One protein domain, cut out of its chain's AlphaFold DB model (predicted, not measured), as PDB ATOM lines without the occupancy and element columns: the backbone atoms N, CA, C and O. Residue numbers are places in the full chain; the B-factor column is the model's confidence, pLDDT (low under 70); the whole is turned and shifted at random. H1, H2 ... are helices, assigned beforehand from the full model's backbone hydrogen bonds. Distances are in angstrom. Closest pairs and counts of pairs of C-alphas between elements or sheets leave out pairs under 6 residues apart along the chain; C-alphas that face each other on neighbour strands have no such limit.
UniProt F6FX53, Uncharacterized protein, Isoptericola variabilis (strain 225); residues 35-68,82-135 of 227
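AT A GLANCE: This is residues 35 to 68 and 82 to 135 of the 227 residues of an uncharacterized protein of Isoptericola variabilis (strain 225) (UniProt F6FX53). Five helices make a flat zigzag slab, each packed on the next, with H1 and H5 at opposite edges. H4 and H5 are side by side; the other successive pairs are more splayed. The 88 printed residues hold H1 to H5 in chain order and no named strand: all helix, compact, radius of gyration of the C-alphas 12.8 A, spans 38 by 31 by 17 A.

HOW THE PARTS SIT: H1, residues 35 to 46, and H2, residues 51 to 66, form a hairpin at a steep tilt of 43 degrees; H2 touches H1 with residues 53 to 60 alone, closest C-alphas Leu 40 and Ala 53, 5.5 A. H3, residues 82 to 100, touches H2, opposite ways at a steep tilt of 40 degrees, closest C-alphas Arg 62 and Ala 88, 4.5 A. H4, residues 107 to 116, forms a hairpin with H3 at 36 degrees, only just steep, closest C-alphas Ala 96 and Pro 108, 4.7 A. H5, residues 121 to 134, forms a hairpin with H4 at a shallow tilt of 8 degrees, closest C-alphas Gly 113 and Ala 124, 4.0 A. Every O i to N i+4 pair in H1 to H5 is within hydrogen-bond range.

IN THESE COORDINATES: H1 starts at C-alpha 35 (-30.867, -18.956, 44.495); H3 measures 26.3 A; H5 ends at C-alpha 134 (-21.260, 5.544, 58.610).

THE WHOLE: Residues 69 to 81 are not printed; C-alphas 68 and 82 are 13.5 A apart. Residue 68 is under pLDDT 70.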
ATOM      1  N   VAL A  35     -30.326 -18.798  43.132       84.62
ATOM      2  CA  VAL A  35     -30.867 -18.956  44.495       84.62
ATOM      3  C   VAL A  35     -29.842 -18.530  45.547       84.62
ATOM      4  O   VAL A  35     -30.201 -17.900  46.538       84.62
ATOM      5  N   GLN A  36     -28.563 -18.844  45.321       89.88
ATOM      6  CA  GLN A  36     -27.474 -18.440  46.207       89.88
ATOM      7  C   GLN A  36     -27.262 -16.921  46.164       89.88
ATOM      8  O   GLN A  36     -27.121 -16.301  47.214       89.88
ATOM      9  N   GLU A  37     -27.290 -16.314  44.973       92.75
ATOM     10  CA  GLU A  37     -27.213 -14.857  44.812       92.75
ATOM     11  C   GLU A  37     -28.368 -14.146  45.533       92.75
ATOM     12  O   GLU A  37     -28.128 -13.200  46.281       92.75
ATOM     13  N   ASP A  38     -29.607 -14.613  45.351       91.56
ATOM     14  CA  ASP A  38     -30.782 -14.004  45.982       91.56
ATOM     15  C   ASP A  38     -30.715 -14.103  47.521       91.56
ATOM     16  O   ASP A  38     -31.083 -13.154  48.215       91.56
ATOM     17  N   ALA A  39     -30.191 -15.210  48.065       93.94
ATOM     18  CA  ALA A  39     -29.981 -15.369  49.505       93.94
ATOM     19  C   ALA A  39     -28.921 -14.397  50.052       93.94
ATOM     20  O   ALA A  39     -29.151 -13.754  51.074       93.94
ATOM     21  N   LEU A  40     -27.789 -14.240  49.358       96.44
ATOM     22  CA  LEU A  40     -26.737 -13.292  49.743       96.44
ATOM     23  C   LEU A  40     -27.230 -11.843  49.676       96.44
ATOM     24  O   LEU A  40     -26.952 -11.050  50.571       96.44
ATOM     25  N   ARG A  41     -28.014 -11.503  48.648       95.06
ATOM     26  CA  ARG A  41     -28.649 -10.184  48.541       95.06
ATOM     27  C   ARG A  41     -29.634  -9.933  49.677       95.06
ATOM     28  O   ARG A  41     -29.638  -8.837  50.219       95.06
ATOM     29  N   ALA A  42     -30.424 -10.932  50.074       93.69
ATOM     30  CA  ALA A  42     -31.307 -10.810  51.232       93.69
ATOM     31  C   ALA A  42     -30.517 -10.547  52.527       93.69
ATOM     32  O   ALA A  42     -30.876  -9.640  53.271       93.69
ATOM     33  N   MET A  43     -29.403 -11.256  52.747       96.06
ATOM     34  CA  MET A  43     -28.516 -10.995  53.891       96.06
ATOM     35  C   MET A  43     -27.977  -9.559  53.884       96.06
ATOM     36  O   MET A  43     -27.993  -8.901  54.917       96.06
ATOM     37  N   LEU A  44     -27.561  -9.049  52.722       95.31
ATOM     38  CA  LEU A  44     -26.998  -7.699  52.584       95.31
ATOM     39  C   LEU A  44     -28.041  -6.574  52.639       95.31
ATOM     40  O   LEU A  44     -27.690  -5.417  52.861       95.31
ATOM     41  N   ILE A  45     -29.322  -6.892  52.441       93.25
ATOM     42  CA  ILE A  45     -30.421  -5.964  52.733       93.25
ATOM     43  C   ILE A  45     -30.565  -5.786  54.250       93.25
ATOM     44  O   ILE A  45     -30.792  -4.666  54.709       93.25
ATOM     45  N   ASP A  46     -30.425  -6.870  55.017       93.62
ATOM     46  CA  ASP A  46     -30.544  -6.843  56.476       93.62
ATOM     47  C   ASP A  46     -29.285  -6.258  57.142       93.62
ATOM     48  O   ASP A  46     -29.388  -5.401  58.028       93.62
ATOM     49  N   ASP A  47     -28.102  -6.674  56.686       96.69
ATOM     50  CA  ASP A  47     -26.806  -6.139  57.095       96.69
ATOM     51  C   ASP A  47     -25.918  -5.852  55.867       96.69
ATOM     52  O   ASP A  47     -25.220  -6.745  55.379       96.69
ATOM     53  N   PRO A  48     -25.875  -4.600  55.371       96.12
ATOM     54  CA  PRO A  48     -25.047  -4.235  54.218       96.12
ATOM     55  C   PRO A  48     -23.541  -4.331  54.500       96.12
ATOM     56  O   PRO A  48     -22.743  -4.116  53.587       96.12
ATOM     57  N   ASN A  49     -23.151  -4.590  55.752       97.56
ATOM     58  CA  ASN A  49     -21.769  -4.696  56.192       97.56
ATOM     59  C   ASN A  49     -21.362  -6.137  56.531       97.56
ATOM     60  O   ASN A  49     -20.249  -6.333  57.018       97.56
ATOM     61  N   ASP A  50     -22.207  -7.138  56.243       97.75
ATOM     62  CA  ASP A  50     -21.807  -8.544  56.331       97.75
ATOM     63  C   ASP A  50     -20.710  -8.824  55.294       97.75
ATOM     64  O   ASP A  50     -20.949  -9.033  54.101       97.75
ATOM     65  N   GLU A  51     -19.473  -8.815  55.779       96.12
ATOM     66  CA  GLU A  51     -18.254  -9.045  55.013       96.12
ATOM     67  C   GLU A  51     -18.286 -10.362  54.235       96.12
ATOM     68  O   GLU A  51     -17.894 -10.417  53.065       96.12
ATOM     69  N   ARG A  52     -18.780 -11.434  54.861       97.31
ATOM     70  CA  ARG A  52     -18.801 -12.762  54.240       97.31
ATOM     71  C   ARG A  52     -19.821 -12.799  53.117       97.31
ATOM     72  O   ARG A  52     -19.521 -13.331  52.046       97.31
ATOM     73  N   ALA A  53     -21.000 -12.226  53.343       97.56
ATOM     74  CA  ALA A  53     -22.039 -12.149  52.330       97.56
ATOM     75  C   ALA A  53     -21.611 -11.259  51.156       97.56
ATOM     76  O   ALA A  53     -21.787 -11.650  49.998       97.56
ATOM     77  N   PHE A  54     -20.992 -10.107  51.440       97.62
ATOM     78  CA  PHE A  54     -20.499  -9.188  50.418       97.62
ATOM     79  C   PHE A  54     -19.441  -9.856  49.540       97.62
ATOM     80  O   PHE A  54     -19.585  -9.866  48.318       97.62
ATOM     81  N   HIS A  55     -18.423 -10.483  50.136       97.12
ATOM     82  CA  HIS A  55     -17.382 -11.176  49.374       97.12
ATOM     83  C   HIS A  55     -17.925 -12.344  48.560       97.12
ATOM     84  O   HIS A  55     -17.592 -12.474  47.384       97.12
ATOM     85  N   ALA A  56     -18.795 -13.172  49.141       97.25
ATOM     86  CA  ALA A  56     -19.395 -14.281  48.408       97.25
ATOM     87  C   ALA A  56     -20.204 -13.791  47.195       97.25
ATOM     88  O   ALA A  56     -20.139 -14.395  46.123       97.25
ATOM     89  N   LEU A  57     -20.936 -12.682  47.337       96.88
ATOM     90  CA  LEU A  57     -21.693 -12.091  46.237       96.88
ATOM     91  C   LEU A  57     -20.773 -11.452  45.186       96.88
ATOM     92  O   LEU A  57     -20.996 -11.647  43.989       96.88
ATOM     93  N   ALA A  58     -19.728 -10.744  45.623       96.31
ATOM     94  CA  ALA A  58     -18.710 -10.156  44.758       96.31
ATOM     95  C   ALA A  58     -18.024 -11.223  43.886       96.31
ATOM     96  O   ALA A  58     -17.877 -11.030  42.681       96.31
ATOM     97  N   GLU A  59     -17.691 -12.385  44.452       95.75
ATOM     98  CA  GLU A  59     -17.086 -13.495  43.705       95.75
ATOM     99  C   GLU A  59     -18.039 -14.108  42.666       95.75
ATOM    100  O   GLU A  59     -17.623 -14.435  41.552       95.75
ATOM    101  N   ILE A  60     -19.338 -14.215  42.974       94.75
ATOM    102  CA  ILE A  60     -20.339 -14.683  42.001       94.75
ATOM    103  C   ILE A  60     -20.432 -13.718  40.811       94.75
ATOM    104  O   ILE A  60     -20.447 -14.166  39.660       94.75
ATOM    105  N   VAL A  61     -20.502 -12.403  41.060       94.12
ATOM    106  CA  VAL A  61     -20.600 -11.416  39.970       94.12
ATOM    107  C   VAL A  61     -19.292 -11.293  39.189       94.12
ATOM    108  O   VAL A  61     -19.340 -11.151  37.969       94.12
ATOM    109  N   ARG A  62     -18.141 -11.442  39.858       93.88
ATOM    110  CA  ARG A  62     -16.809 -11.467  39.244       93.88
ATOM    111  C   ARG A  62     -16.670 -12.623  38.263       93.88
ATOM    112  O   ARG A  62     -16.409 -12.391  37.085       93.88
ATOM    113  N   ARG A  63     -16.934 -13.853  38.722       91.62
ATOM    114  CA  ARG A  63     -16.897 -15.054  37.874       91.62
ATOM    115  C   ARG A  63     -17.809 -14.893  36.662       91.62
ATOM    116  O   ARG A  63     -17.398 -15.158  35.540       91.62
ATOM    117  N   ARG A  64     -19.026 -14.384  36.874       89.25
ATOM    118  CA  ARG A  64     -19.993 -14.146  35.796       89.25
ATOM    119  C   ARG A  64     -19.495 -13.137  34.763       89.25
ATOM    120  O   ARG A  64     -19.766 -13.319  33.584       89.25
ATOM    121  N   ALA A  65     -18.818 -12.078  35.190       89.75
ATOM    122  CA  ALA A  65     -18.309 -11.052  34.285       89.75
ATOM    123  C   ALA A  65     -17.110 -11.529  33.450       89.75
ATOM    124  O   ALA A  65     -16.903 -11.036  32.346       89.75
ATOM    125  N   GLN A  66     -16.353 -12.505  33.957       88.06
ATOM    126  CA  GLN A  66     -15.237 -13.132  33.241       88.06
ATOM    127  C   GLN A  66     -15.693 -14.205  32.240       88.06
ATOM    128  O   GLN A  66     -14.936 -14.576  31.341       88.06
ATOM    129  N   GLU A  67     -16.915 -14.725  32.377       83.44
ATOM    130  CA  GLU A  67     -17.475 -15.698  31.442       83.44
ATOM    131  C   GLU A  67     -17.831 -15.034  30.101       83.44
ATOM    132  O   GLU A  67     -18.618 -14.089  30.041       83.44
ATOM    133  N   SER A  68     -17.286 -15.563  29.000       65.94
ATOM    134  CA  SER A  68     -17.570 -15.051  27.657       65.94
ATOM    135  C   SER A  68     -19.066 -15.174  27.317       65.94
ATOM    136  O   SER A  68     -19.642 -16.257  27.472       65.94
ATOM    137  N   ILE A  82      -6.613  -9.079  30.627       87.81
ATOM    138  CA  ILE A  82      -6.804  -7.687  31.066       87.81
ATOM    139  C   ILE A  82      -8.267  -7.248  30.907       87.81
ATOM    140  O   ILE A  82      -8.816  -6.578  31.783       87.81
ATOM    141  N   GLU A  83      -8.921  -7.616  29.806       87.44
ATOM    142  CA  GLU A  83     -10.324  -7.266  29.563       87.44
ATOM    143  C   GLU A  83     -11.255  -8.018  30.511       87.44
ATOM    144  O   GLU A  83     -12.171  -7.415  31.074       87.44
ATOM    145  N   LYS A  84     -10.983  -9.306  30.753       89.38
ATOM    146  CA  LYS A  84     -11.718 -10.105  31.741       89.38
ATOM    147  C   LYS A  84     -11.593  -9.513  33.139       89.38
ATOM    148  O   LYS A  84     -12.592  -9.435  33.852       89.38
ATOM    149  N   GLN A  85     -10.394  -9.074  33.526       91.12
ATOM    150  CA  GLN A  85     -10.168  -8.445  34.826       91.12
ATOM    151  C   GLN A  85     -10.923  -7.116  34.944       91.12
ATOM    152  O   GLN A  85     -11.630  -6.905  35.925       91.12
ATOM    153  N   ARG A  86     -10.886  -6.264  33.912       91.38
ATOM    154  CA  ARG A  86     -11.680  -5.023  33.885       91.38
ATOM    155  C   ARG A  86     -13.182  -5.290  33.964       91.38
ATOM    156  O   ARG A  86     -13.881  -4.593  34.690       91.38
ATOM    157  N   ALA A  87     -13.689  -6.291  33.246       92.31
ATOM    158  CA  ALA A  87     -15.098  -6.672  33.309       92.31
ATOM    159  C   ALA A  87     -15.493  -7.148  34.719       92.31
ATOM    160  O   ALA A  87     -16.543  -6.758  35.233       92.31
ATOM    161  N   ALA A  88     -14.632  -7.945  35.356       94.00
ATOM    162  CA  ALA A  88     -14.760  -8.357  36.750       94.00
ATOM    163  C   ALA A  88     -14.830  -7.160  37.708       94.00
ATOM    164  O   ALA A  88     -15.772  -7.067  38.497       94.00
ATOM    165  N   ASP A  89     -13.877  -6.236  37.616       95.44
ATOM    166  CA  ASP A  89     -13.806  -5.066  38.493       95.44
ATOM    167  C   ASP A  89     -15.008  -4.136  38.285       95.44
ATOM    168  O   ASP A  89     -15.617  -3.698  39.258       95.44
ATOM    169  N   LEU A  90     -15.446  -3.927  37.038       95.62
ATOM    170  CA  LEU A  90     -16.665  -3.172  36.723       95.62
ATOM    171  C   LEU A  90     -17.930  -3.826  37.299       95.62
ATOM    172  O   LEU A  90     -18.833  -3.127  37.764       95.62
ATOM    173  N   ALA A  91     -18.014  -5.158  37.291       96.00
ATOM    174  CA  ALA A  91     -19.152  -5.870  37.865       96.00
ATOM    175  C   ALA A  91     -19.199  -5.742  39.394       96.00
ATOM    176  O   ALA A  91     -20.274  -5.503  39.954       96.00
ATOM    177  N   VAL A  92     -18.050  -5.855  40.066       97.44
ATOM    178  CA  VAL A  92     -17.953  -5.638  41.517       97.44
ATOM    179  C   VAL A  92     -18.230  -4.175  41.862       97.44
ATOM    180  O   VAL A  92     -18.983  -3.908  42.795       97.44
ATOM    181  N   TRP A  93     -17.719  -3.231  41.071       97.19
ATOM    182  CA  TRP A  93     -17.994  -1.807  41.237       97.19
ATOM    183  C   TRP A  93     -19.496  -1.511  41.145       97.19
ATOM    184  O   TRP A  93     -20.061  -0.888  42.040       97.19
ATOM    185  N   SER A  94     -20.180  -2.037  40.122       97.00
ATOM    186  CA  SER A  94     -21.629  -1.855  39.966       97.00
ATOM    187  C   SER A  94     -22.428  -2.460  41.123       97.00
ATOM    188  O   SER A  94     -23.447  -1.891  41.514       97.00
ATOM    189  N   LEU A  95     -22.002  -3.610  41.657       96.38
ATOM    190  CA  LEU A  95     -22.614  -4.218  42.840       96.38
ATOM    191  C   LEU A  95     -22.408  -3.336  44.079       96.38
ATOM    192  O   LEU A  95     -23.342  -3.109  44.849       96.38
ATOM    193  N   ALA A  96     -21.189  -2.842  44.274       97.44
ATOM    194  CA  ALA A  96     -20.842  -2.017  45.417       97.44
ATOM    195  C   ALA A  96     -21.582  -0.669  45.381       97.44
ATOM    196  O   ALA A  96     -22.075  -0.234  46.418       97.44
ATOM    197  N   GLU A  97     -21.765  -0.054  44.208       96.69
ATOM    198  CA  GLU A  97     -22.609   1.140  44.046       96.69
ATOM    199  C   GLU A  97     -24.064   0.887  44.439       96.69
ATOM    200  O   GLU A  97     -24.660   1.686  45.166       96.69
ATOM    201  N   GLU A  98     -24.633  -0.234  43.991       95.56
ATOM    202  CA  GLU A  98     -25.999  -0.618  44.337       95.56
ATOM    203  C   GLU A  98     -26.175  -0.708  45.860       95.56
ATOM    204  O   GLU A  98     -27.133  -0.164  46.410       95.56
ATOM    205  N   LEU A  99     -25.231  -1.354  46.550       95.00
ATOM    206  CA  LEU A  99     -25.284  -1.562  47.997       95.00
ATOM    207  C   LEU A  99     -24.881  -0.313  48.801       95.00
ATOM    208  O   LEU A  99     -25.392  -0.100  49.900       95.00
ATOM    209  N   ALA A 100     -24.029   0.560  48.257       94.94
ATOM    210  CA  ALA A 100     -23.620   1.815  48.893       94.94
ATOM    211  C   ALA A 100     -24.774   2.823  49.034       94.94
ATOM    212  O   ALA A 100     -24.726   3.708  49.899       94.94
ATOM    213  N   ALA A 101     -25.840   2.674  48.240       93.19
ATOM    214  CA  ALA A 101     -27.074   3.436  48.417       93.19
ATOM    215  C   ALA A 101     -27.786   3.110  49.747       93.19
ATOM    216  O   ALA A 101     -28.630   3.890  50.198       93.19
ATOM    217  N   HIS A 102     -27.445   1.999  50.410       92.62
ATOM    218  CA  HIS A 102     -27.963   1.692  51.735       92.62
ATOM    219  C   HIS A 102     -27.365   2.659  52.779       92.62
ATOM    220  O   HIS A 102     -26.144   2.700  52.930       92.62
ATOM    221  N   PRO A 103     -28.171   3.398  53.572       92.00
ATOM    222  CA  PRO A 103     -27.664   4.454  54.464       92.00
ATOM    223  C   PRO A 103     -26.645   3.995  55.513       92.00
ATOM    224  O   PRO A 103     -25.828   4.787  55.970       92.00
ATOM    225  N   ARG A 104     -26.706   2.718  55.909       93.25
ATOM    226  CA  ARG A 104     -25.785   2.093  56.877       93.25
ATOM    227  C   ARG A 104     -24.628   1.328  56.230       93.25
ATOM    228  O   ARG A 104     -23.802   0.786  56.952       93.25
ATOM    229  N   GLY A 105     -24.603   1.224  54.902       95.94
ATOM    230  CA  GLY A 105     -23.585   0.462  54.184       95.94
ATOM    231  C   GLY A 105     -22.286   1.250  54.114       95.94
ATOM    232  O   GLY A 105     -22.191   2.198  53.336       95.94
ATOM    233  N   TRP A 106     -21.303   0.875  54.926       98.06
ATOM    234  CA  TRP A 106     -19.931   1.372  54.839       98.06
ATOM    235  C   TRP A 106     -19.031   0.381  54.098       98.06
ATOM    236  O   TRP A 106     -18.171   0.811  53.338       98.06
ATOM    237  N   ARG A 107     -19.275  -0.932  54.206       98.06
ATOM    238  CA  ARG A 107     -18.467  -1.948  53.511       98.06
ATOM    239  C   ARG A 107     -18.479  -1.804  51.980       98.06
ATOM    240  O   ARG A 107     -17.401  -1.817  51.390       98.06
ATOM    241  N   PRO A 108     -19.628  -1.565  51.315       98.31
ATOM    242  CA  PRO A 108     -19.629  -1.314  49.873       98.31
ATOM    243  C   PRO A 108     -18.855  -0.045  49.485       98.31
ATOM    244  O   PRO A 108     -18.262   0.009  48.413       98.31
ATOM    245  N   LEU A 109     -18.815   0.973  50.355       98.50
ATOM    246  CA  LEU A 109     -18.035   2.191  50.113       98.50
ATOM    247  C   LEU A 109     -16.525   1.941  50.200       98.50
ATOM    248  O   LEU A 109     -15.785   2.558  49.438       98.50
ATOM    249  N   LEU A 110     -16.076   1.035  51.077       98.62
ATOM    250  CA  LEU A 110     -14.674   0.608  51.124       98.62
ATOM    251  C   LEU A 110     -14.265  -0.079  49.824       98.62
ATOM    252  O   LEU A 110     -13.227   0.255  49.257       98.62
ATOM    253  N   GLU A 111     -15.118  -0.962  49.302       98.38
ATOM    254  CA  GLU A 111     -14.852  -1.641  48.034       98.38
ATOM    255  C   GLU A 111     -14.835  -0.663  46.852       98.38
ATOM    256  O   GLU A 111     -13.928  -0.716  46.022       98.38
ATOM    257  N   LEU A 112     -15.781   0.284  46.793       98.38
ATOM    258  CA  LEU A 112     -15.745   1.346  45.783       98.38
ATOM    259  C   LEU A 112     -14.481   2.201  45.909       98.38
ATOM    260  O   LEU A 112     -13.874   2.529  44.897       98.38
ATOM    261  N   GLY A 113     -14.082   2.551  47.135       98.12
ATOM    262  CA  GLY A 113     -12.841   3.274  47.396       98.12
ATOM    263  C   GLY A 113     -11.638   2.529  46.823       98.12
ATOM    264  O   GLY A 113     -10.911   3.089  46.010       98.12
ATOM    265  N   ARG A 114     -11.497   1.243  47.161       98.00
ATOM    266  CA  ARG A 114     -10.421   0.360  46.690       98.00
ATOM    267  C   ARG A 114     -10.354   0.277  45.163       98.00
ATOM    268  O   ARG A 114      -9.277   0.412  44.593       98.00
ATOM    269  N   LEU A 115     -11.495   0.079  44.501       97.19
ATOM    270  CA  LEU A 115     -11.571  -0.021  43.038       97.19
ATOM    271  C   LEU A 115     -11.308   1.319  42.335       97.19
ATOM    272  O   LEU A 115     -10.865   1.327  41.193       97.19
ATOM    273  N   SER A 116     -11.565   2.447  42.999       97.31
ATOM    274  CA  SER A 116     -11.354   3.782  42.431       97.31
ATOM    275  C   SER A 116      -9.926   4.313  42.572       97.31
ATOM    276  O   SER A 116      -9.619   5.312  41.933       97.31
ATOM    277  N   LEU A 117      -9.038   3.679  43.346       96.38
ATOM    278  CA  LEU A 117      -7.697   4.219  43.622       96.38
ATOM    279  C   LEU A 117      -6.856   4.496  42.369       96.38
ATOM    280  O   LEU A 117      -6.113   5.470  42.349       96.38
ATOM    281  N   GLY A 118      -6.962   3.656  41.335       94.12
ATOM    282  CA  GLY A 118      -6.170   3.814  40.111       94.12
ATOM    283  C   GLY A 118      -6.647   4.949  39.200       94.12
ATOM    284  O   GLY A 118      -5.824   5.617  38.579       94.12
ATOM    285  N   ASP A 119      -7.960   5.179  39.145       94.25
ATOM    286  CA  ASP A 119      -8.587   6.062  38.150       94.25
ATOM    287  C   ASP A 119      -9.129   7.375  38.750       94.25
ATOM    288  O   ASP A 119      -9.186   8.396  38.068       94.25
ATOM    289  N   ASP A 120      -9.533   7.364  40.025       97.44
ATOM    290  CA  ASP A 120     -10.114   8.494  40.765       97.44
ATOM    291  C   ASP A 120      -9.663   8.461  42.245       97.44
ATOM    292  O   ASP A 120     -10.471   8.164  43.136       97.44
ATOM    293  N   PRO A 121      -8.380   8.761  42.548       97.06
ATOM    294  CA  PRO A 121      -7.861   8.717  43.917       97.06
ATOM    295  C   PRO A 121      -8.604   9.669  44.868       97.06
ATOM    296  O   PRO A 121      -8.918   9.317  46.004       97.06
ATOM    297  N   GLU A 122      -8.957  10.871  44.405       97.62
ATOM    298  CA  GLU A 122      -9.705  11.830  45.224       97.62
ATOM    299  C   GLU A 122     -11.112  11.324  45.553       97.62
ATOM    300  O   GLU A 122     -11.592  11.451  46.683       97.62
ATOM    301  N   GLY A 123     -11.810  10.747  44.571       97.75
ATOM    302  CA  GLY A 123     -13.111  10.147  44.807       97.75
ATOM    303  C   GLY A 123     -13.037   8.851  45.599       97.75
ATOM    304  O   GLY A 123     -14.000   8.551  46.305       97.75
ATOM    305  N   ALA A 124     -11.928   8.113  45.548       98.31
ATOM    306  CA  ALA A 124     -11.673   7.011  46.466       98.31
ATOM    307  C   ALA A 124     -11.642   7.530  47.911       98.31
ATOM    308  O   ALA A 124     -12.445   7.086  48.731       98.31
ATOM    309  N   VAL A 125     -10.833   8.558  48.200       98.50
ATOM    310  CA  VAL A 125     -10.748   9.172  49.538       98.50
ATOM    311  C   VAL A 125     -12.110   9.685  50.021       98.50
ATOM    312  O   VAL A 125     -12.495   9.414  51.158       98.50
ATOM    313  N   ARG A 126     -12.902  10.354  49.166       98.44
ATOM    314  CA  ARG A 126     -14.261  10.813  49.537       98.44
ATOM    315  C   ARG A 126     -15.196   9.659  49.922       98.44
ATOM    316  O   ARG A 126     -15.988   9.785  50.860       98.44
ATOM    317  N   ARG A 127     -15.120   8.531  49.210       98.44
ATOM    318  CA  ARG A 127     -15.915   7.330  49.518       98.44
ATOM    319  C   ARG A 127     -15.475   6.698  50.837       98.44
ATOM    320  O   ARG A 127     -16.338   6.356  51.642       98.44
ATOM    321  N   LEU A 128     -14.168   6.625  51.092       98.75
ATOM    322  CA  LEU A 128     -13.610   6.134  52.357       98.75
ATOM    323  C   LEU A 128     -13.990   7.033  53.547       98.75
ATOM    324  O   LEU A 128     -14.385   6.520  54.590       98.75
ATOM    325  N   ALA A 129     -13.980   8.358  53.378       98.62
ATOM    326  CA  ALA A 129     -14.483   9.302  54.381       98.62
ATOM    327  C   ALA A 129     -15.968   9.063  54.692       98.62
ATOM    328  O   ALA A 129     -16.357   8.943  55.853       98.62
ATOM    329  N   THR A 130     -16.788   8.876  53.655       98.44
ATOM    330  CA  THR A 130     -18.210   8.535  53.830       98.44
ATOM    331  C   THR A 130     -18.385   7.187  54.545       98.44
ATOM    332  O   THR A 130     -19.303   7.028  55.349       98.44
ATOM    333  N   ALA A 131     -17.519   6.202  54.279       98.56
ATOM    334  CA  ALA A 131     -17.538   4.914  54.972       98.56
ATOM    335  C   ALA A 131     -17.226   5.085  56.468       98.56
ATOM    336  O   ALA A 131     -17.963   4.567  57.305       98.56
ATOM    337  N   ALA A 132     -16.194   5.867  56.798       98.44
ATOM    338  CA  ALA A 132     -15.814   6.186  58.171       98.44
ATOM    339  C   ALA A 132     -16.940   6.899  58.938       98.44
ATOM    340  O   ALA A 132     -17.196   6.581  60.094       98.44
ATOM    341  N   GLU A 133     -17.664   7.819  58.299       97.62
ATOM    342  CA  GLU A 133     -18.805   8.511  58.916       97.62
ATOM    343  C   GLU A 133     -19.995   7.589  59.221       97.62
ATOM    344  O   GLU A 133     -20.760   7.846  60.153       97.62
ATOM    345  N   ARG A 134     -20.170   6.517  58.438       97.62
ATOM    346  CA  ARG A 134     -21.260   5.544  58.610       97.62
ATOM    347  C   ARG A 134     -20.963   4.474  59.661       97.62
ATOM    348  O   ARG A 134     -21.890   3.757  60.041       97.62
ATOM    349  N   ASP A 135     -19.719   4.366  60.127       97.75
ATOM    350  CA  ASP A 135     -19.295   3.376  61.115       97.75
ATOM    351  C   ASP A 135     -18.792   4.024  62.418       97.75
ATOM    352  O   ASP A 135     -17.625   4.409  62.515       97.75
TER     353      ASP A 135